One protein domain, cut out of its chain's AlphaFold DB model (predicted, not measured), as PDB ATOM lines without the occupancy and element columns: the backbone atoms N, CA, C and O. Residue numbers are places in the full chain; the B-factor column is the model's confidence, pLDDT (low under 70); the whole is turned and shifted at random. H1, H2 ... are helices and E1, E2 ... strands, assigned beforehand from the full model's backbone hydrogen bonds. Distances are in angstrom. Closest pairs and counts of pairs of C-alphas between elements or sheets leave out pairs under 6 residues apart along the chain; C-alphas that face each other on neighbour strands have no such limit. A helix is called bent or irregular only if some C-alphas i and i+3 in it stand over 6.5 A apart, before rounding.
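This is residues 89 to 256 of the 892 residues of the protein "Expressed protein" of Cryptococcus neoformans var. neoformans serotype D (strain JEC21 / ATCC MYA-565) (UniProt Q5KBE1). A strongly twisted nine-strand sheet rolls up into a barrel-like body that does not close: E8 and E10 come near each other at one point without pairing. H1 covers E6 on the outside of this roll, H2 and H3 graze it, and a long loop, residues 107 to 124, reaches far from the middle before E1 and E2. The 168 printed residues have three named helices and eleven named strands, in the order H1, E1 to E7, H2, E8 to E11, H3; the class is mixed, helices and strands, with 72 residues in named elements, under half. The sheet is branched and its pairs are both parallel and antiparallel. The whole is compact, with a radius of gyration of the C-alphas of 15.4 A and spans of 47 by 35 by 33 A.

H1, residues 98 to 106, is on the sheet at a height over the sheet of 9.6 A and lies over E6, residues 173 to 179; their closest C-alphas, of Thr 101 and His 177, are 7.4 A apart. E1, residues 125 to 127, runs on into E2, residues 130 to 132, at 90 degrees, and both pair with no named strand. E3, residues 142 to 144, is parallel to E4, residues 158 to 164, with N 144 and O 159 at 3.0 A. On the same side of E4 lies antiparallel E6, with N 163 and O 179 at 2.8 A; on the other side lies antiparallel E8, residues 216 to 220, with N 160 and O 219 at 2.9 A. E5, residues 169 to 171, E6 and E7, residues 185 to 190, form a meander, each strand the antiparallel neighbour of the one before, with N 171 and O 173 at 2.9 A and N 188 and O 176 at 2.8 A. H2, residues 203 to 210, only grazes the sheet and is only just irregular: C-alphas 205 and 208 are 6.6 A apart. E9, residues 223 to 226, and E10, residues 232 to 236, form a hairpin, with N 225 and O 233 at 2.9 A; E10 is parallel to E7, with N 189 and O 234 at 2.9 A. E11, residues 242 to 245, is antiparallel to E8, with N 218 and O 243 at 2.8 A. H3, residues 252 to 256, only grazes the sheet. In H1 every O i to N i+4 pair is within hydrogen-bond range; in H2 2 of 4 are, and in H3 0 of 1, beside 2 of 2 O i to N i+3 pairs.

H1 begins at C-alpha 98, (24.171, 19.962, 107.676), and is 12.4 A long. E4 is 18.9 A, E6 19.6 A and E7 16.2 A long. H3 ends at C-alpha 256, (9.957, 17.996, 101.163).

The farthest C-alphas, of Glu 118 and Glu 140, are 47.7 A apart. The printed part has no cut; the links H1 to E1, E3 to E4 and E7 to H2 are long. The pLDDT is under 70 in residues 107 to 124 and 228 to 230.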
ATOM      1  N   ALA A  89      31.982  33.334  93.380       92.50
ATOM      2  CA  ALA A  89      31.076  32.226  93.699       92.50
ATOM      3  C   ALA A  89      31.497  31.508  94.994       92.50
ATOM      4  O   ALA A  89      32.687  31.426  95.306       92.50
ATOM      5  N   LEU A  90      30.526  30.974  95.739       92.62
ATOM      6  CA  LEU A  90      30.810  30.288  96.999       92.62
ATOM      7  C   LEU A  90      31.542  28.961  96.756       92.62
ATOM      8  O   LEU A  90      31.099  28.088  96.011       92.62
ATOM      9  N   GLU A  91      32.647  28.770  97.468       89.56
ATOM     10  CA  GLU A  91      33.365  27.496  97.503       89.56
ATOM     11  C   GLU A  91      32.620  26.473  98.377       89.56
ATOM     12  O   GLU A  91      32.594  26.596  99.604       89.56
ATOM     13  N   LYS A  92      32.081  25.409  97.764       87.94
ATOM     14  CA  LYS A  92      31.328  24.342  98.459       87.94
ATOM     15  C   LYS A  92      32.071  23.741  99.660       87.94
ATOM     16  O   LYS A  92      31.444  23.363 100.640       87.94
ATOM     17  N   GLN A  93      33.401  23.664  99.601       86.62
ATOM     18  CA  GLN A  93      34.237  23.104 100.672       86.62
ATOM     19  C   GLN A  93      34.237  23.959 101.950       86.62
ATOM     20  O   GLN A  93      34.471  23.430 103.033       86.62
ATOM     21  N   ARG A  94      33.950  25.263 101.836       84.69
ATOM     22  CA  ARG A  94      33.837  26.188 102.976       84.69
ATOM     23  C   ARG A  94      32.426  26.251 103.562       84.69
ATOM     24  O   ARG A  94      32.226  26.920 104.573       84.69
ATOM     25  N   ILE A  95      31.451  25.588 102.935       88.31
ATOM     26  CA  ILE A  95      30.067  25.532 103.413       88.31
ATOM     27  C   ILE A  95      29.950  24.389 104.434       88.31
ATOM     28  O   ILE A  95      30.251  23.237 104.100       88.31
ATOM     29  N   PRO A  96      29.517  24.665 105.678       84.62
ATOM     30  CA  PRO A  96      29.322  23.634 106.688       84.62
ATOM     31  C   PRO A  96      28.367  22.525 106.231       84.62
ATOM     32  O   PRO A  96      27.313  22.774 105.643       84.62
ATOM     33  N   LYS A  97      28.706  21.274 106.561       85.94
ATOM     34  CA  LYS A  97      27.792  20.142 106.363       85.94
ATOM     35  C   LYS A  97      26.633  20.231 107.355       85.94
ATOM     36  O   LYS A  97      26.861  20.413 108.548       85.94
ATOM     37  N   ARG A  98      25.413  19.964 106.884       89.31
ATOM     38  CA  ARG A  98      24.171  19.962 107.676       89.31
ATOM     39  C   ARG A  98      24.294  19.303 109.054       89.31
ATOM     40  O   ARG A  98      24.007  19.937 110.062       89.31
ATOM     41  N   MET A  99      24.741  18.046 109.106       87.31
ATOM     42  CA  MET A  99      24.840  17.296 110.368       87.31
ATOM     43  C   MET A  99      25.864  17.894 111.332       87.31
ATOM     44  O   MET A  99      25.625  17.897 112.534       87.31
ATOM     45  N   ALA A 100      26.966  18.445 110.814       85.69
ATOM     46  CA  ALA A 100      27.948  19.142 111.636       85.69
ATOM     47  C   ALA A 100      27.361  20.437 112.212       85.69
ATOM     48  O   ALA A 100      27.591  20.741 113.375       85.69
ATOM     49  N   THR A 101      26.548  21.169 111.440       87.94
ATOM     50  CA  THR A 101      25.835  22.349 111.947       87.94
ATOM     51  C   THR A 101      24.795  21.992 113.007       87.94
ATOM     52  O   THR A 101      24.713  22.683 114.017       87.94
ATOM     53  N   ILE A 102      24.012  20.926 112.808       86.44
ATOM     54  CA  ILE A 102      23.027  20.472 113.804       86.44
ATOM     55  C   ILE A 102      23.738  20.060 115.095       86.44
ATOM     56  O   ILE A 102      23.346  20.518 116.162       86.44
ATOM     57  N   ALA A 103      24.801  19.251 114.999       83.81
ATOM     58  CA  ALA A 103      25.600  18.846 116.155       83.81
ATOM     59  C   ALA A 103      26.185  20.067 116.880       83.81
ATOM     60  O   ALA A 103      25.974  20.224 118.079       83.81
ATOM     61  N   TRP A 104      26.792  20.996 116.135       81.12
ATOM     62  CA  TRP A 104      27.287  22.259 116.681       81.12
ATOM     63  C   TRP A 104      26.180  23.081 117.360       81.12
ATOM     64  O   TRP A 104      26.422  23.702 118.386       81.12
ATOM     65  N   GLY A 105      24.960  23.086 116.820       76.25
ATOM     66  CA  GLY A 105      23.818  23.783 117.416       76.25
ATOM     67  C   GLY A 105      23.207  23.085 118.639       76.25
ATOM     68  O   GLY A 105      22.443  23.722 119.360       76.25
ATOM     69  N   MET A 106      23.495  21.796 118.851       74.00
ATOM     70  CA  MET A 106      23.055  21.006 120.012       74.00
ATOM     71  C   MET A 106      24.086  21.001 121.146       74.00
ATOM     72  O   MET A 106      23.717  20.833 122.310       74.00
ATOM     73  N   GLU A 107      25.368  21.152 120.816       66.75
ATOM     74  CA  GLU A 107      26.452  21.238 121.788       66.75
ATOM     75  C   GLU A 107      26.319  22.503 122.645       66.75
ATOM     76  O   GLU A 107      26.299  23.620 122.132       66.75
ATOM     77  N   ARG A 108      26.295  22.324 123.973       52.41
ATOM     78  CA  ARG A 108      26.529  23.427 124.909       52.41
ATOM     79  C   ARG A 108      27.992  23.808 124.849       52.41
ATOM     80  O   ARG A 108      28.816  23.233 125.560       52.41
ATOM     81  N   HIS A 109      28.320  24.763 123.999       54.31
ATOM     82  CA  HIS A 109      29.670  25.295 123.987       54.31
ATOM     83  C   HIS A 109      29.926  26.101 125.264       54.31
ATOM     84  O   HIS A 109      29.027  26.749 125.798       54.31
ATOM     85  N   SER A 110      31.166  26.101 125.756       41.56
ATOM     86  CA  SER A 110      31.587  26.979 126.862       41.56
ATOM     87  C   SER A 110      31.477  28.473 126.517       41.56
ATOM     88  O   SER A 110      31.620  29.319 127.398       41.56
ATOM     89  N   ASP A 111      31.211  28.797 125.249       41.66
ATOM     90  CA  ASP A 111      30.877  30.122 124.746       41.66
ATOM     91  C   ASP A 111      29.388  30.317 124.400       41.66
ATOM     92  O   ASP A 111      29.024  31.359 123.853       41.66
ATOM     93  N   GLU A 112      28.507  29.374 124.764       41.41
ATOM     94  CA  GLU A 112      27.060  29.601 124.752       41.41
ATOM     95  C   GLU A 112      26.616  30.487 125.920       41.41
ATOM     96  O   GLU A 112      26.873  30.224 127.095       41.41
ATOM     97  N   PHE A 113      25.917  31.561 125.554       50.69
ATOM     98  CA  PHE A 113      25.436  32.615 126.434       50.69
ATOM     99  C   PHE A 113      24.515  32.090 127.544       50.69
ATOM    100  O   PHE A 113      23.494  31.451 127.290       50.69
ATOM    101  N   SER A 114      24.846  32.444 128.782       38.06
ATOM    102  CA  SER A 114      24.076  32.157 129.990       38.06
ATOM    103  C   SER A 114      23.970  33.461 130.784       38.06
ATOM    104  O   SER A 114      24.979  34.043 131.169       38.06
ATOM    105  N   TRP A 115      22.743  33.955 130.990       38.28
ATOM    106  CA  TRP A 115      22.456  35.147 131.815       38.28
ATOM    107  C   TRP A 115      22.881  34.960 133.281       38.28
ATOM    108  O   TRP A 115      23.023  35.916 134.035       38.28
ATOM    109  N   ASP A 116      23.046  33.703 133.667       37.94
ATOM    110  CA  ASP A 116      23.187  33.161 135.006       37.94
ATOM    111  C   ASP A 116      24.650  32.967 135.449       37.94
ATOM    112  O   ASP A 116      24.886  32.638 136.612       37.94
ATOM    113  N   LYS A 117      25.641  33.219 134.578       38.19
ATOM    114  CA  LYS A 117      27.070  33.118 134.920       38.19
ATOM    115  C   LYS A 117      27.873  34.298 134.370       38.19
ATOM    116  O   LYS A 117      28.012  34.439 133.164       38.19
ATOM    117  N   GLU A 118      28.401  35.122 135.279       38.94
ATOM    118  CA  GLU A 118      29.573  35.994 135.083       38.94
ATOM    119  C   GLU A 118      29.697  36.712 133.722       38.94
ATOM    120  O   GLU A 118      30.490  36.312 132.878       38.94
ATOM    121  N   GLY A 119      29.009  37.852 133.563       43.06
ATOM    122  CA  GLY A 119      29.365  38.903 132.592       43.06
ATOM    123  C   GLY A 119      29.218  38.546 131.103       43.06
ATOM    124  O   GLY A 119      29.759  37.578 130.580       43.06
ATOM    125  N   MET A 120      28.515  39.390 130.353       44.47
ATOM    126  CA  MET A 120      28.257  39.141 128.936       44.47
ATOM    127  C   MET A 120      29.505  39.426 128.078       44.47
ATOM    128  O   MET A 120      29.959  40.566 127.994       44.47
ATOM    129  N   ARG A 121      30.047  38.405 127.399       47.84
ATOM    130  CA  ARG A 121      31.191  38.535 126.472       47.84
ATOM    131  C   ARG A 121      30.722  38.699 125.023       47.84
ATOM    132  O   ARG A 121      30.655  37.714 124.290       47.84
ATOM    133  N   VAL A 122      30.415  39.915 124.566       50.88
ATOM    134  CA  VAL A 122      30.188  40.135 123.123       50.88
ATOM    135  C   VAL A 122      31.512  40.373 122.414       50.88
ATOM    136  O   VAL A 122      32.264  41.295 122.718       50.88
ATOM    137  N   ARG A 123      31.796  39.513 121.432       55.25
ATOM    138  CA  ARG A 123      33.069  39.443 120.702       55.25
ATOM    139  C   ARG A 123      33.133  40.425 119.517       55.25
ATOM    140  O   ARG A 123      33.524  39.996 118.437       55.25
ATOM    141  N   HIS A 124      32.760  41.698 119.698       62.75
ATOM    142  CA  HIS A 124      32.741  42.792 118.694       62.75
ATOM    143  C   HIS A 124      31.474  42.932 117.812       62.75
ATOM    144  O   HIS A 124      30.976  41.943 117.271       62.75
ATOM    145  N   ILE A 125      31.004  44.178 117.645       70.06
ATOM    146  CA  ILE A 125      29.864  44.619 116.813       70.06
ATOM    147  C   ILE A 125      30.361  45.530 115.691       70.06
ATOM    148  O   ILE A 125      31.204  46.390 115.930       70.06
ATOM    149  N   SER A 126      29.796  45.402 114.491       71.62
ATOM    150  CA  SER A 126      30.204  46.217 113.345       71.62
ATOM    151  C   SER A 126      29.077  47.123 112.856       71.62
ATOM    152  O   SER A 126      27.963  46.668 112.571       71.62
ATOM    153  N   LEU A 127      29.366  48.417 112.713       75.81
ATOM    154  CA  LEU A 127      28.433  49.357 112.101       75.81
ATOM    155  C   LEU A 127      28.825  49.611 110.643       75.81
ATOM    156  O   LEU A 127      29.924  50.084 110.357       75.81
ATOM    157  N   ASP A 128      27.903  49.313 109.729       77.88
ATOM    158  CA  ASP A 128      28.064  49.637 108.311       77.88
ATOM    159  C   ASP A 128      27.666  51.087 108.023       77.88
ATOM    160  O   ASP A 128      27.056  51.766 108.849       77.88
ATOM    161  N   GLN A 129      27.968  51.570 106.815       77.69
ATOM    162  CA  GLN A 129      27.587  52.924 106.405       77.69
ATOM    163  C   GLN A 129      26.068  53.084 106.236       77.69
ATOM    164  O   GLN A 129      25.507  54.128 106.585       77.69
ATOM    165  N   VAL A 130      25.407  52.057 105.699       84.88
ATOM    166  CA  VAL A 130      23.985  52.051 105.340       84.88
ATOM    167  C   VAL A 130      23.379  50.710 105.746       84.88
ATOM    168  O   VAL A 130      24.015  49.676 105.563       84.88
ATOM    169  N   ALA A 131      22.158  50.740 106.271       87.69
ATOM    170  CA  ALA A 131      21.287  49.575 106.368       87.69
ATOM    171  C   ALA A 131      20.297  49.598 105.196       87.69
ATOM    172  O   ALA A 131      19.566  50.577 105.010       87.69
ATOM    173  N   GLU A 132      20.285  48.542 104.388       85.12
ATOM    174  CA  GLU A 132      19.434  48.468 103.197       85.12
ATOM    175  C   GLU A 132      18.079  47.811 103.489       85.12
ATOM    176  O   GLU A 132      17.994  46.754 104.123       85.12
ATOM    177  N   CYS A 133      17.008  48.405 102.959       87.06
ATOM    178  CA  CYS A 133      15.637  47.930 103.110       87.06
ATOM    179  C   CYS A 133      15.107  47.441 101.759       87.06
ATOM    180  O   CYS A 133      15.160  48.161 100.765       87.06
ATOM    181  N   SER A 134      14.556  46.233 101.717       89.75
ATOM    182  CA  SER A 134      13.892  45.721 100.524       89.75
ATOM    183  C   SER A 134      12.404  46.050 100.565       89.75
ATOM    184  O   SER A 134      11.674  45.553 101.429       89.75
ATOM    185  N   ASN A 135      11.943  46.841  99.597       88.88
ATOM    186  CA  ASN A 135      10.535  47.230  99.462       88.88
ATOM    187  C   ASN A 135       9.751  46.380  98.460       88.88
ATOM    188  O   ASN A 135       8.539  46.539  98.361       88.88
ATOM    189  N   MET A 136      10.424  45.464  97.760       90.56
ATOM    190  CA  MET A 136       9.776  44.551  96.824       90.56
ATOM    191  C   MET A 136       8.933  43.515  97.577       90.56
ATOM    192  O   MET A 136       9.340  43.004  98.635       90.56
ATOM    193  N   GLY A 137       7.760  43.206  97.023       90.56
ATOM    194  CA  GLY A 137       6.971  42.042  97.403       90.56
ATOM    195  C   GLY A 137       7.740  40.754  97.115       90.56
ATOM    196  O   GLY A 137       8.595  40.706  96.230       90.56
ATOM    197  N   LEU A 138       7.465  39.689  97.868       91.62
ATOM    198  CA  LEU A 138       8.156  38.409  97.668       91.62
ATOM    199  C   LEU A 138       7.850  37.818  96.281       91.62
ATOM    200  O   LEU A 138       8.706  37.199  95.661       91.62
ATOM    201  N   GLU A 139       6.638  38.050  95.794       91.75
ATOM    202  CA  GLU A 139       6.128  37.689  94.476       91.75
ATOM    203  C   GLU A 139       6.854  38.381  93.310       91.75
ATOM    204  O   GLU A 139       6.812  37.881  92.188       91.75
ATOM    205  N   GLU A 140       7.543  39.496  93.566       94.38
ATOM    206  CA  GLU A 140       8.330  40.230  92.569       94.38
ATOM    207  C   GLU A 140       9.788  39.742  92.493       94.38
ATOM    208  O   GLU A 140      10.554  40.185  91.633       94.38
ATOM    209  N   LEU A 141      10.198  38.853  93.403       95.94
ATOM    210  CA  LEU A 141      11.576  38.395  93.544       95.94
ATOM    211  C   LEU A 141      11.766  37.002  92.940       95.94
ATOM    212  O   LEU A 141      10.985  36.078  93.166       95.94
ATOM    213  N   SER A 142      12.873  36.820  92.222       96.81
ATOM    214  CA  SER A 142      13.296  35.491  91.762       96.81
ATOM    215  C   SER A 142      13.972  34.722  92.897       96.81
ATOM    216  O   SER A 142      14.686  35.310  93.702       96.81
ATOM    217  N   THR A 143      13.809  33.402  92.990       96.00
ATOM    218  CA  THR A 143      14.531  32.641  94.027       96.00
ATOM    219  C   THR A 143      15.978  32.376  93.623       96.00
ATOM    220  O   THR A 143      16.219  32.045  92.465       96.00
ATOM    221  N   ILE A 144      16.910  32.437  94.573       96.31
ATOM    222  CA  ILE A 144      18.326  32.084  94.377       96.31
ATOM    223  C   ILE A 144      18.723  30.916  95.290       96.31
ATOM    224  O   ILE A 144      18.277  30.854  96.437       96.31
ATOM    225  N   ASP A 145      19.526  29.982  94.778       93.56
ATOM    226  CA  ASP A 145      20.102  28.878  95.559       93.56
ATOM    227  C   ASP A 145      21.470  29.250  96.153       93.56
ATOM    228  O   ASP A 145      22.087  30.245  95.769       93.56
ATOM    229  N   THR A 146      21.955  28.448  97.105       94.69
ATOM    230  CA  THR A 146      23.207  28.734  97.823       94.69
ATOM    231  C   THR A 146      24.428  28.770  96.905       94.69
ATOM    232  O   THR A 146      25.324  29.586  97.111       94.69
ATOM    233  N   MET A 147      24.491  27.899  95.896       94.50
ATOM    234  CA  MET A 147      25.666  27.787  95.024       94.50
ATOM    235  C   MET A 147      25.725  28.889  93.958       94.50
ATOM    236  O   MET A 147      26.797  29.154  93.419       94.50
ATOM    237  N   SER A 148      24.601  29.554  93.695       95.44
ATOM    238  CA  SER A 148      24.484  30.716  92.812       95.44
ATOM    239  C   SER A 148      24.792  32.042  93.511       95.44
ATOM    240  O   SER A 148      24.921  33.073  92.846       95.44
ATOM    241  N   LEU A 149      24.917  32.039  94.843       96.12
ATOM    242  CA  LEU A 149      25.346  33.216  95.591       96.12
ATOM    243  C   LEU A 149      26.802  33.583  95.245       96.12
ATOM    244  O   LEU A 149      27.619  32.752  94.835       96.12
ATOM    245  N   LYS A 150      27.141  34.853  95.459       95.56
ATOM    246  CA  LYS A 150      28.500  35.394  95.371       95.56
ATOM    247  C   LYS A 150      28.869  36.141  96.650       95.56
ATOM    248  O   LYS A 150      27.992  36.700  97.298       95.56
ATOM    249  N   CYS A 151      30.150  36.174  97.002       93.00
ATOM    250  CA  CYS A 151      30.674  36.857  98.183       93.00
ATOM    251  C   CYS A 151      31.933  37.686  97.838       93.00
ATOM    252  O   CYS A 151      32.833  37.129  97.204       93.00
ATOM    253  N   PRO A 152      32.020  38.964  98.259       91.44
ATOM    254  CA  PRO A 152      30.916  39.762  98.799       91.44
ATOM    255  C   PRO A 152      29.910  40.109  97.687       91.44
ATOM    256  O   PRO A 152      30.304  40.383  96.558       91.44
ATOM    257  N   ASN A 153      28.601  40.060  97.956       92.50
ATOM    258  CA  ASN A 153      27.595  40.548  97.000       92.50
ATOM    259  C   ASN A 153      26.224  40.797  97.650       92.50
ATOM    260  O   ASN A 153      25.802  40.061  98.544       92.50
ATOM    261  N   LYS A 154      25.479  41.774  97.124       91.31
ATOM    262  CA  LYS A 154      24.053  41.987  97.402       91.31
ATOM    263  C   LYS A 154      23.229  41.505  96.210       91.31
ATOM    264  O   LYS A 154      23.263  42.098  95.134       91.31
ATOM    265  N   HIS A 155      22.445  40.451  96.398       94.75
ATOM    266  CA  HIS A 155      21.674  39.842  95.312       94.75
ATOM    267  C   HIS A 155      20.330  40.556  95.147       94.75
ATOM    268  O   HIS A 155      19.295  40.073  95.604       94.75
ATOM    269  N   ARG A 156      20.353  41.739  94.524       93.62
ATOM    270  CA  ARG A 156      19.141  42.533  94.266       93.62
ATOM    271  C   ARG A 156      18.142  41.765  93.406       93.62
ATOM    272  O   ARG A 156      18.543  41.012  92.525       93.62
ATOM    273  N   ARG A 157      16.847  41.992  93.640       94.56
ATOM    274  CA  ARG A 157      15.727  41.290  92.973       94.56
ATOM    275  C   ARG A 157      15.657  39.768  93.190       94.56
ATOM    276  O   ARG A 157      14.843  39.102  92.548       94.56
ATOM    277  N   PHE A 158      16.458  39.216  94.103       96.81
ATOM    278  CA  PHE A 158      16.384  37.806  94.481       96.81
ATOM    279  C   PHE A 158      15.855  37.615  95.903       96.81
ATOM    280  O   PHE A 158      16.031  38.474  96.762       96.81
ATOM    281  N   ALA A 159      15.248  36.463  96.168       97.12
ATOM    282  CA  ALA A 159      14.903  35.982  97.498       97.12
ATOM    283  C   ALA A 159      15.619  34.655  97.776       97.12
ATOM    284  O   ALA A 159      15.584  33.733  96.958       97.12
ATOM    285  N   TYR A 160      16.255  34.543  98.939       97.50
ATOM    286  CA  TYR A 160      16.845  33.288  99.402       97.50
ATOM    287  C   TYR A 160      15.859  32.565 100.314       97.50
ATOM    288  O   TYR A 160      15.474  33.096 101.357       97.50
ATOM    289  N   ILE A 161      15.427  31.378  99.893       96.88
ATOM    290  CA  ILE A 161      14.461  30.558 100.627       96.88
ATOM    291  C   ILE A 161      15.229  29.577 101.505       96.88
ATOM    292  O   ILE A 161      15.999  28.765 100.995       96.88
ATOM    293  N   CYS A 162      15.015  29.637 102.814       96.44
ATOM    294  CA  CYS A 162      15.773  28.859 103.783       96.44
ATOM    295  C   CYS A 162      14.903  28.388 104.955       96.44
ATOM    296  O   CYS A 162      13.804  28.888 105.176       96.44
ATOM    297  N   ARG A 163      15.384  27.403 105.713       95.12
ATOM    298  CA  ARG A 163      14.747  26.896 106.932       95.12
ATOM    299  C   ARG A 163      15.698  27.047 108.110       95.12
ATOM    300  O   ARG A 163      16.862  26.672 108.009       95.12
ATOM    301  N   VAL A 164      15.219  27.589 109.230       94.88
ATOM    302  CA  VAL A 164      16.026  27.772 110.447       94.88
ATOM    303  C   VAL A 164      16.510  26.414 110.953       94.88
ATOM    304  O   VAL A 164      15.701  25.528 111.234       94.88
ATOM    305  N   LEU A 165      17.827  26.253 111.072       94.19
ATOM    306  CA  LEU A 165      18.481  24.987 111.399       94.19
ATOM    307  C   LEU A 165      18.949  24.921 112.857       94.19
ATOM    308  O   LEU A 165      18.921  23.851 113.461       94.19
ATOM    309  N   THR A 166      19.365  26.050 113.435       92.00
ATOM    310  CA  THR A 166      19.856  26.127 114.820       92.00
ATOM    311  C   THR A 166      19.151  27.223 115.601       92.00
ATOM    312  O   THR A 166      18.578  28.147 115.027       92.00
ATOM    313  N   LYS A 167      19.225  27.146 116.932       89.38
ATOM    314  CA  LYS A 167      18.736  28.211 117.811       89.38
ATOM    315  C   LYS A 167      19.542  29.506 117.612       89.38
ATOM    316  O   LYS A 167      20.747  29.419 117.348       89.38
ATOM    317  N   PRO A 168      18.909  30.684 117.749       88.44
ATOM    318  CA  PRO A 168      19.600  31.964 117.697       88.44
ATOM    319  C   PRO A 168      20.519  32.180 118.896       88.44
ATOM    320  O   PRO A 168      20.184  31.852 120.034       88.44
ATOM    321  N   LYS A 169      21.669  32.793 118.619       82.25
ATOM    322  CA  LYS A 169      22.666  33.266 119.584       82.25
ATOM    323  C   LYS A 169      22.844  34.776 119.416       82.25
ATOM    324  O   LYS A 169      22.574  35.312 118.342       82.25
ATOM    325  N   VAL A 170      23.277  35.471 120.466       78.94
ATOM    326  CA  VAL A 170      23.535  36.923 120.421       78.94
ATOM    327  C   VAL A 170      24.985  37.163 119.994       78.94
ATOM    328  O   VAL A 170      25.900  36.704 120.661       78.94
ATOM    329  N   GLU A 171      25.208  37.881 118.897       77.00
ATOM    330  CA  GLU A 171      26.541  38.304 118.435       77.00
ATOM    331  C   GLU A 171      26.483  39.759 117.916       77.00
ATOM    332  O   GLU A 171      26.102  40.658 118.664       77.00
ATOM    333  N   ASP A 172      26.838  40.009 116.646       75.25
ATOM    334  CA  ASP A 172      26.608  41.277 115.934       75.25
ATOM    335  C   ASP A 172      25.126  41.380 115.530       75.25
ATOM    336  O   ASP A 172      24.759  41.226 114.365       75.25
ATOM    337  N   GLY A 173      24.258  41.502 116.540       84.00
ATOM    338  CA  GLY A 173      22.822  41.249 116.429       84.00
ATOM    339  C   GLY A 173      22.475  39.830 116.886       84.00
ATOM    340  O   GLY A 173      22.935  39.389 117.941       84.00
ATOM    341  N   ILE A 174      21.668  39.103 116.116       87.38
ATOM    342  CA  ILE A 174      21.440  37.665 116.338       87.38
ATOM    343  C   ILE A 174      21.997  36.840 115.186       87.38
ATOM    344  O   ILE A 174      21.875  37.233 114.029       87.38
ATOM    345  N   VAL A 175      22.573  35.685 115.511       88.69
ATOM    346  CA  VAL A 175      23.099  34.724 114.542       88.69
ATOM    347  C   VAL A 175      22.451  33.360 114.729       88.69
ATOM    348  O   VAL A 175      22.283  32.880 115.849       88.69
ATOM    349  N   PHE A 176      22.093  32.715 113.629       91.81
ATOM    350  CA  PHE A 176      21.689  31.311 113.583       91.81
ATOM    351  C   PHE A 176      22.032  30.734 112.218       91.81
ATOM    352  O   PHE A 176      22.238  31.468 111.257       91.81
ATOM    353  N   HIS A 177      22.088  29.413 112.114       94.19
ATOM    354  CA  HIS A 177      22.234  28.758 110.826       94.19
ATOM    355  C   HIS A 177      20.876  28.472 110.207       94.19
ATOM    356  O   HIS A 177      19.911  28.134 110.897       94.19
ATOM    357  N   VAL A 178      20.837  28.561 108.885       95.69
ATOM    358  CA  VAL A 178      19.719  28.124 108.058       95.69
ATOM    359  C   VAL A 178      20.204  27.079 107.066       95.69
ATOM    360  O   VAL A 178      21.388  27.039 106.736       95.69
ATOM    361  N   GLU A 179      19.288  26.250 106.587       94.75
ATOM    362  CA  GLU A 179      19.513  25.347 105.462       94.75
ATOM    363  C   GLU A 179      18.682  25.762 104.250       94.75
ATOM    364  O   GLU A 179      17.549  26.226 104.398       94.75
ATOM    365  N   ASP A 180      19.227  25.582 103.054       93.50
ATOM    366  CA  ASP A 180      18.469  25.695 101.810       93.50
ATOM    367  C   ASP A 180      17.747  24.372 101.459       93.50
ATOM    368  O   ASP A 180      17.897  23.366 102.166       93.50
ATOM    369  N   PRO A 181      16.941  24.337 100.379       92.00
ATOM    370  CA  PRO A 181      16.260  23.122  99.934       92.00
ATOM    371  C   PRO A 181      17.167  21.953  99.518       92.00
ATOM    372  O   PRO A 181      16.653  20.845  99.365       92.00
ATOM    373  N   ASP A 182      18.474  22.179  99.346       89.69
ATOM    374  CA  ASP A 182      19.483  21.159  99.024       89.69
ATOM    375  C   ASP A 182      20.297  20.727 100.265       89.69
ATOM    376  O   ASP A 182      21.141  19.830 100.196       89.69
ATOM    377  N   GLY A 183      20.016  21.321 101.431       88.81
ATOM    378  CA  GLY A 183      20.612  20.975 102.719       88.81
ATOM    379  C   GLY A 183      21.965  21.632 102.957       88.81
ATOM    380  O   GLY A 183      22.700  21.215 103.860       88.81
ATOM    381  N   LEU A 184      22.316  22.639 102.157       92.12
ATOM    382  CA  LEU A 184      23.492  23.467 102.375       92.12
ATOM    383  C   LEU A 184      23.201  24.464 103.493       92.12
ATOM    384  O   LEU A 184      22.160  25.116 103.509       92.12
ATOM    385  N   SER A 185      24.131  24.554 104.443       93.31
ATOM    386  CA  SER A 185      23.978  25.358 105.653       93.31
ATOM    387  C   SER A 185      24.784  26.644 105.552       93.31
ATOM    388  O   SER A 185      25.991  26.600 105.313       93.31
ATOM    389  N   LEU A 186      24.141  27.784 105.793       94.00
ATOM    390  CA  LEU A 186      24.805  29.078 105.925       94.00
ATOM    391  C   LEU A 186      24.380  29.768 107.227       94.00
ATOM    392  O   LEU A 186      23.214  29.681 107.616       94.00
ATOM    393  N   PRO A 187      25.296  30.468 107.917       92.88
ATOM    394  CA  PRO A 187      24.908  31.360 108.994       92.88
ATOM    395  C   PRO A 187      24.174  32.583 108.428       92.88
ATOM    396  O   PRO A 187      24.539  33.129 107.383       92.88
ATOM    397  N   VAL A 188      23.157  33.025 109.157       94.25
ATOM    398  CA  VAL A 188      22.413  34.267 108.945       94.25
ATOM    399  C   VAL A 188      22.639  35.151 110.160       94.25
ATOM    400  O   VAL A 188      22.440  34.708 111.290       94.25
ATOM    401  N   ILE A 189      23.035  36.399 109.924       91.50
ATOM    402  CA  ILE A 189      23.114  37.448 110.942       91.50
ATOM    403  C   ILE A 189      22.008  38.464 110.685       91.50
ATOM    404  O   ILE A 189      21.870  38.953 109.564       91.50
ATOM    405  N   ILE A 190      21.260  38.816 111.730       92.62
ATOM    406  CA  ILE A 190      20.283  39.907 111.718       92.62
ATOM    407  C   ILE A 190      20.781  40.997 112.665       92.62
ATOM    408  O   ILE A 190      20.758  40.792 113.880       92.62
ATOM    409  N   LYS A 191      21.220  42.139 112.121       88.06
ATOM    410  CA  LYS A 191      21.894  43.199 112.896       88.06
ATOM    411  C   LYS A 191      20.955  43.916 113.867       88.06
ATOM    412  O   LYS A 191      21.257  44.018 115.056       88.06
ATOM    413  N   PHE A 192      19.795  44.359 113.380       90.69
ATOM    414  CA  PHE A 192      18.799  45.103 114.163       90.69
ATOM    415  C   PHE A 192      17.480  44.319 114.284       90.69
ATOM    416  O   PHE A 192      16.478  44.706 113.693       90.69
ATOM    417  N   PRO A 193      17.440  43.173 114.993       90.69
ATOM    418  CA  PRO A 193      16.287  42.269 114.952       90.69
ATOM    419  C   PRO A 193      15.025  42.856 115.601       90.69
ATOM    420  O   PRO A 193      13.916  42.489 115.211       90.69
ATOM    421  N   THR A 194      15.177  43.742 116.588       90.62
ATOM    422  CA  THR A 194      14.091  44.287 117.415       90.62
ATOM    423  C   THR A 194      14.431  45.683 117.950       90.62
ATOM    424  O   THR A 194      15.593  45.998 118.215       90.62
ATOM    425  N   SER A 195      13.399  46.502 118.196       87.25
ATOM    426  CA  SER A 195      13.533  47.864 118.751       87.25
ATOM    427  C   SER A 195      14.175  47.903 120.138       87.25
ATOM    428  O   SER A 195      14.893  48.849 120.470       87.25
ATOM    429  N   THR A 196      13.962  46.859 120.935       85.44
ATOM    430  CA  THR A 196      14.778  46.564 122.112       85.44
ATOM    431  C   THR A 196      16.016  45.798 121.658       85.44
ATOM    432  O   THR A 196      15.855  44.798 120.960       85.44
ATOM    433  N   PRO A 197      17.239  46.209 122.026       81.69
ATOM    434  CA  PRO A 197      18.430  45.469 121.636       81.69
ATOM    435  C   PRO A 197      18.375  43.999 122.065       81.69
ATOM    436  O   PRO A 197      17.914  43.677 123.157       81.69
ATOM    437  N   CYS A 198      18.867  43.101 121.212       81.81
ATOM    438  CA  CYS A 198      18.805  41.653 121.440       81.81
ATOM    439  C   CYS A 198      19.511  41.208 122.729       81.81
ATOM    440  O   CYS A 198      19.045  40.286 123.391       81.81
ATOM    441  N   TYR A 199      20.579  41.898 123.129       77.62
ATOM    442  CA  TYR A 199      21.277  41.648 124.389       77.62
ATOM    443  C   TYR A 199      20.484  42.053 125.636       77.62
ATOM    444  O   TYR A 199      20.847  41.646 126.731       77.62
ATOM    445  N   SER A 200      19.402  42.820 125.496       77.69
ATOM    446  CA  SER A 200      18.490  43.175 126.591       77.69
ATOM    447  C   SER A 200      17.265  42.250 126.642       77.69
ATOM    448  O   SER A 200      16.358  42.471 127.443       77.69
ATOM    449  N   LEU A 201      17.193  41.241 125.764       82.06
ATOM    450  CA  LEU A 201      16.059  40.329 125.631       82.06
ATOM    451  C   LEU A 201      16.413  38.918 126.110       82.06
ATOM    452  O   LEU A 201      17.522  38.420 125.931       82.06
ATOM    453  N   SER A 202      15.421  38.231 126.678       83.62
ATOM    454  CA  SER A 202      15.551  36.818 127.040       83.62
ATOM    455  C   SER A 202      15.777  35.963 125.792       83.62
ATOM    456  O   SER A 202      14.947  35.937 124.882       83.62
ATOM    457  N   ILE A 203      16.877  35.206 125.777       78.94
ATOM    458  CA  ILE A 203      17.190  34.286 124.678       78.94
ATOM    459  C   ILE A 203      16.084  33.229 124.562       78.94
ATOM    460  O   ILE A 203      15.473  33.084 123.507       78.94
ATOM    461  N   LYS A 204      15.760  32.554 125.670       82.38
ATOM    462  CA  LYS A 204      14.852  31.395 125.683       82.38
ATOM    463  C   LYS A 204      13.398  31.745 125.383       82.38
ATOM    464  O   LYS A 204      12.708  30.961 124.749       82.38
ATOM    465  N   THR A 205      12.917  32.884 125.881       84.38
ATOM    466  CA  THR A 205      11.484  33.235 125.820       84.38
ATOM    467  C   THR A 205      11.163  34.295 124.773       84.38
ATOM    468  O   THR A 205      10.008  34.687 124.647       84.38
ATOM    469  N   ILE A 206      12.171  34.850 124.091       88.75
ATOM    470  CA  ILE A 206      11.967  35.859 123.047       88.75
ATOM    471  C   ILE A 206      12.783  35.496 121.812       88.75
ATOM    472  O   ILE A 206      12.201  35.245 120.767       88.75
ATOM    473  N   LEU A 207      14.113  35.429 121.890       87.44
ATOM    474  CA  LEU A 207      14.916  35.262 120.669       87.44
ATOM    475  C   LEU A 207      14.706  33.890 120.002       87.44
ATOM    476  O   LEU A 207      14.448  33.844 118.801       87.44
ATOM    477  N   GLU A 208      14.744  32.791 120.764       89.19
ATOM    478  CA  GLU A 208      14.487  31.425 120.263       89.19
ATOM    479  C   GLU A 208      13.069  31.251 119.692       89.19
ATOM    480  O   GLU A 208      12.847  30.456 118.779       89.19
ATOM    481  N   GLU A 209      12.100  32.003 120.208       90.94
ATOM    482  CA  GLU A 209      10.704  31.943 119.766       90.94
ATOM    483  C   GLU A 209      10.438  32.851 118.551       90.94
ATOM    484  O   GLU A 209       9.603  32.537 117.700       90.94
ATOM    485  N   LEU A 210      11.194  33.948 118.425       91.88
ATOM    486  CA  LEU A 210      11.135  34.859 117.282       91.88
ATOM    487  C   LEU A 210      11.607  34.170 115.992       91.88
ATOM    488  O   LEU A 210      10.972  34.333 114.955       91.88
ATOM    489  N   TYR A 211      12.669  33.358 116.079       90.94
ATOM    490  CA  TYR A 211      13.216  32.559 114.973       90.94
ATOM    491  C   TYR A 211      13.380  31.090 115.387       90.94
ATOM    492  O   TYR A 211      14.489  30.594 115.588       90.94
ATOM    493  N   SER A 212      12.257  30.388 115.544       91.38
ATOM    494  CA  SER A 212      12.255  28.991 115.984       91.38
ATOM    495  C   SER A 212      12.835  28.042 114.940       91.38
ATOM    496  O   SER A 212      12.592  28.192 113.740       91.38
ATOM    497  N   VAL A 213      13.554  27.016 115.405       92.06
ATOM    498  CA  VAL A 213      14.085  25.945 114.549       92.06
ATOM    499  C   VAL A 213      12.949  25.309 113.747       92.06
ATOM    500  O   VAL A 213      11.874  25.050 114.281       92.06
ATOM    501  N   GLY A 214      13.180  25.081 112.456       91.88
ATOM    502  CA  GLY A 214      12.189  24.554 111.520       91.88
ATOM    503  C   GLY A 214      11.343  25.615 110.809       91.88
ATOM    504  O   GLY A 214      10.707  25.280 109.812       91.88
ATOM    505  N   THR A 215      11.369  26.880 111.247       92.31
ATOM    506  CA  THR A 215      10.662  27.979 110.562       92.31
ATOM    507  C   THR A 215      11.236  28.183 109.161       92.31
ATOM    508  O   THR A 215      12.456  28.241 108.998       92.31
ATOM    509  N   ILE A 216      10.373  28.302 108.152       94.25
ATOM    510  CA  ILE A 216      10.781  28.578 106.769       94.25
ATOM    511  C   ILE A 216      10.737  30.089 106.548       94.25
ATOM    512  O   ILE A 216       9.747  30.744 106.865       94.25
ATOM    513  N   LEU A 217      11.816  30.641 106.012       96.06
ATOM    514  CA  LEU A 217      12.018  32.065 105.797       96.06
ATOM    515  C   LEU A 217      12.342  32.336 104.325       96.06
ATOM    516  O   LEU A 217      12.989  31.536 103.650       96.06
ATOM    517  N   ALA A 218      11.940  33.508 103.850       96.94
ATOM    518  CA  ALA A 218      12.479  34.129 102.655       96.94
ATOM    519  C   ALA A 218      13.249  35.388 103.057       96.94
ATOM    520  O   ALA A 218      12.689  36.302 103.667       96.94
ATOM    521  N   ILE A 219      14.532  35.439 102.707       97.50
ATOM    522  CA  ILE A 219      15.381  36.617 102.889       97.50
ATOM    523  C   ILE A 219      15.376  37.394 101.575       97.50
ATOM    524  O   ILE A 219      15.925  36.927 100.573       97.50
ATOM    525  N   LYS A 220      14.742  38.568 101.576       96.31
ATOM    526  CA  LYS A 220      14.684  39.464 100.421       96.31
ATOM    527  C   LYS A 220      16.037  40.123 100.196       96.31
ATOM    528  O   LYS A 220      16.631  40.674 101.122       96.31
ATOM    529  N   GLU A 221      16.488  40.081  98.951       94.69
ATOM    530  CA  GLU A 221      17.734  40.666  98.464       94.69
ATOM    531  C   GLU A 221      18.926  40.325  99.379       94.69
ATOM    532  O   GLU A 221      19.495  41.207 100.025       94.69
ATOM    533  N   PRO A 222      19.290  39.037  99.514       95.12
ATOM    534  CA  PRO A 222      20.275  38.592 100.496       95.12
ATOM    535  C   PRO A 222      21.652  39.213 100.219       95.12
ATOM    536  O   PRO A 222      22.173  39.155  99.097       95.12
ATOM    537  N   ALA A 223      22.254  39.798 101.257       93.12
ATOM    538  CA  ALA A 223      23.646  40.234 101.230       93.12
ATOM    539  C   ALA A 223      24.525  39.103 101.761       93.12
ATOM    540  O   ALA A 223      24.288  38.623 102.864       93.12
ATOM    541  N   VAL A 224      25.530  38.686 101.001       93.88
ATOM    542  CA  VAL A 224      26.507  37.684 101.438       93.88
ATOM    543  C   VAL A 224      27.843  38.370 101.648       93.88
ATOM    544  O   VAL A 224      28.301  39.118 100.781       93.88
ATOM    545  N   ARG A 225      28.447  38.126 102.809       90.00
ATOM    546  CA  ARG A 225      29.714  38.716 103.238       90.00
ATOM    547  C   ARG A 225      30.642  37.657 103.824       90.00
ATOM    548  O   ARG A 225      30.199  36.579 104.231       90.00
ATOM    549  N   TYR A 226      31.926  37.981 103.902       85.06
ATOM    550  CA  TYR A 226      32.891  37.228 104.688       85.06
ATOM    551  C   TYR A 226      32.684  37.521 106.174       85.06
ATOM    552  O   TYR A 226      32.654  38.678 106.598       85.06
ATOM    553  N   GLY A 227      32.527  36.462 106.967       75.50
ATOM    554  CA  GLY A 227      32.485  36.528 108.423       75.50
ATOM    555  C   GLY A 227      33.885  36.535 109.045       75.50
ATOM    556  O   GLY A 227      34.887  36.259 108.388       75.50
ATOM    557  N   LYS A 228      33.956  36.747 110.365       64.56
ATOM    558  CA  LYS A 228      35.209  36.894 111.147       64.56
ATOM    559  C   LYS A 228      36.184  35.706 111.076       64.56
ATOM    560  O   LYS A 228      37.329  35.824 111.497       64.56
ATOM    561  N   ARG A 229      35.729  34.537 110.613       66.44
ATOM    562  CA  ARG A 229      36.548  33.319 110.445       66.44
ATOM    563  C   ARG A 229      36.819  32.986 108.968       66.44
ATOM    564  O   ARG A 229      37.171  31.854 108.664       66.44
ATOM    565  N   GLY A 230      36.585  33.929 108.052       69.38
ATOM    566  CA  GLY A 230      36.780  33.753 106.605       69.38
ATOM    567  C   GLY A 230      35.719  32.896 105.897       69.38
ATOM    568  O   GLY A 230      35.842  32.638 104.700       69.38
ATOM    569  N   GLY A 231      34.689  32.443 106.620       82.56
ATOM    570  CA  GLY A 231      33.519  31.757 106.060       82.56
ATOM    571  C   GLY A 231      32.468  32.730 105.518       82.56
ATOM    572  O   GLY A 231      32.559  33.935 105.744       82.56
ATOM    573  N   TYR A 232      31.458  32.206 104.827       90.81
ATOM    574  CA  TYR A 232      30.355  33.001 104.279       90.81
ATOM    575  C   TYR A 232      29.260  33.228 105.319       90.81
ATOM    576  O   TYR A 232      28.952  32.328 106.097       90.81
ATOM    577  N   VAL A 233      28.643  34.406 105.293       91.44
ATOM    578  CA  VAL A 233      27.477  34.738 106.111       91.44
ATOM    579  C   VAL A 233      26.469  35.545 105.307       91.44
ATOM    580  O   VAL A 233      26.843  36.430 104.538       91.44
ATOM    581  N   ILE A 234      25.186  35.234 105.481       94.94
ATOM    582  CA  ILE A 234      24.098  36.062 104.969       94.94
ATOM    583  C   ILE A 234      23.822  37.151 106.007       94.94
ATOM    584  O   ILE A 234      23.437  36.859 107.137       94.94
ATOM    585  N   CYS A 235      24.015  38.408 105.632       91.81
ATOM    586  CA  CYS A 235      23.752  39.562 106.481       91.81
ATOM    587  C   CYS A 235      22.390  40.172 106.145       91.81
ATOM    588  O   CYS A 235      22.091  40.492 104.991       91.81
ATOM    589  N   VAL A 236      21.580  40.371 107.177       93.06
ATOM    590  CA  VAL A 236      20.302  41.070 107.119       93.06
ATOM    591  C   VAL A 236      20.382  42.265 108.059       93.06
ATOM    592  O   VAL A 236      20.449  42.103 109.275       93.06
ATOM    593  N   ASP A 237      20.367  43.478 107.511       89.50
ATOM    594  CA  ASP A 237      20.466  44.677 108.347       89.50
ATOM    595  C   ASP A 237      19.200  44.860 109.189       89.50
ATOM    596  O   ASP A 237      19.275  45.037 110.406       89.50
ATOM    597  N   ILE A 238      18.032  44.757 108.546       90.12
ATOM    598  CA  ILE A 238      16.731  45.015 109.167       90.12
ATOM    599  C   ILE A 238      15.733  43.861 108.963       90.12
ATOM    600  O   ILE A 238      15.697  43.236 107.899       90.12
ATOM    601  N   PRO A 239      14.863  43.589 109.950       89.31
ATOM    602  CA  PRO A 239      14.009  42.403 109.980       89.31
ATOM    603  C   PRO A 239      12.871  42.456 108.959       89.31
ATOM    604  O   PRO A 239      12.336  41.417 108.593       89.31
ATOM    605  N   THR A 240      12.523  43.634 108.433       89.31
ATOM    606  CA  THR A 240      11.511  43.784 107.369       89.31
ATOM    607  C   THR A 240      11.928  43.142 106.041       89.31
ATOM    608  O   THR A 240      11.097  42.981 105.144       89.31
ATOM    609  N   ASN A 241      13.202  42.758 105.903       93.44
ATOM    610  CA  ASN A 241      13.707  42.001 104.759       93.44
ATOM    611  C   ASN A 241      13.447  40.492 104.883       93.44
ATOM    612  O   ASN A 241      13.715  39.757 103.937       93.44
ATOM    613  N   ILE A 242      12.926  40.027 106.019       94.88
ATOM    614  CA  ILE A 242      12.620  38.621 106.266       94.88
ATOM    615  C   ILE A 242      11.109  38.426 106.205       94.88
ATOM    616  O   ILE A 242      10.342  39.173 106.812       94.88
ATOM    617  N   VAL A 243      10.686  37.398 105.479       94.62
ATOM    618  CA  VAL A 243       9.288  36.975 105.395       94.62
ATOM    619  C   VAL A 243       9.190  35.533 105.872       94.62
ATOM    620  O   VAL A 243       9.883  34.663 105.350       94.62
ATOM    621  N   GLU A 244       8.335  35.269 106.857       93.50
ATOM    622  CA  GLU A 244       8.014  33.902 107.272       93.50
ATOM    623  C   GLU A 244       7.096  33.247 106.232       93.50
ATOM    624  O   GLU A 244       6.085  33.823 105.820       93.50
ATOM    625  N   ILE A 245       7.463  32.045 105.795       92.12
ATOM    626  CA  ILE A 245       6.742  31.275 104.784       92.12
ATOM    627  C   ILE A 245       5.908  30.209 105.483       92.12
ATOM    628  O   ILE A 245       6.427  29.368 106.215       92.12
ATOM    629  N   HIS A 246       4.603  30.235 105.224       91.12
ATOM    630  CA  HIS A 246       3.672  29.263 105.782       91.12
ATOM    631  C   HIS A 246       3.989  27.839 105.270       91.12
ATOM    632  O   HIS A 246       4.274  27.690 104.080       91.12
ATOM    633  N   PRO A 247       3.875  26.772 106.088       88.50
ATOM    634  CA  PRO A 247       4.139  25.392 105.649       88.50
ATOM    635  C   PRO A 247       3.322  24.935 104.428       88.50
ATOM    636  O   PRO A 247       3.796  24.140 103.622       88.50
ATOM    637  N   LYS A 248       2.106  25.473 104.273       88.25
ATOM    638  CA  LYS A 248       1.201  25.220 103.131       88.25
ATOM    639  C   LYS A 248       1.512  26.070 101.879       88.25
ATOM    640  O   LYS A 248       0.815  25.950 100.874       88.25
ATOM    641  N   ASP A 249       2.507  26.958 101.922       89.56
ATOM    642  CA  ASP A 249       2.921  27.766 100.769       89.56
ATOM    643  C   ASP A 249       3.688  26.918  99.734       89.56
ATOM    644  O   ASP A 249       4.403  25.973 100.073       89.56
ATOM    645  N   LYS A 250       3.596  27.278  98.447       90.38
ATOM    646  CA  LYS A 250       4.313  26.588  97.363       90.38
ATOM    647  C   LYS A 250       5.825  26.588  97.589       90.38
ATOM    648  O   LYS A 250       6.480  25.595  97.272       90.38
ATOM    649  N   LEU A 251       6.382  27.658  98.158       91.19
ATOM    650  CA  LEU A 251       7.817  27.758  98.433       91.19
ATOM    651  C   LEU A 251       8.279  26.784  99.528       91.19
ATOM    652  O   LEU A 251       9.412  26.308  99.468       91.19
ATOM    653  N   ALA A 252       7.405  26.424 100.473       90.38
ATOM    654  CA  ALA A 252       7.720  25.468 101.533       90.38
ATOM    655  C   ALA A 252       7.883  24.030 101.008       90.38
ATOM    656  O   ALA A 252       8.725  23.281 101.508       90.38
ATOM    657  N   SER A 253       7.157  23.661  99.943       90.06
ATOM    658  CA  SER A 253       7.223  22.324  99.325       90.06
ATOM    659  C   SER A 253       8.627  21.936  98.840       90.06
ATOM    660  O   SER A 253       8.954  20.751  98.755       90.06
ATOM    661  N   ARG A 254       9.501  22.925  98.597       90.38
ATOM    662  CA  ARG A 254      10.902  22.706  98.207       90.38
ATOM    663  C   ARG A 254      11.688  21.919  99.262       90.38
ATOM    664  O   ARG A 254      12.605  21.191  98.903       90.38
ATOM    665  N   PHE A 255      11.298  21.999 100.536       90.56
ATOM    666  CA  PHE A 255      11.953  21.279 101.633       90.56
ATOM    667  C   PHE A 255      11.454  19.842 101.832       90.56
ATOM    668  O   PHE A 255      11.929  19.168 102.742       90.56
ATOM    669  N   ALA A 256      10.534  19.337 101.000       86.81
ATOM    670  CA  ALA A 256       9.957  17.996 101.163       86.81
ATOM    671  C   ALA A 256      11.004  16.865 101.153       86.81
ATOM    672  O   ALA A 256      10.784  15.811 101.745       86.81
TER     673      ALA A 256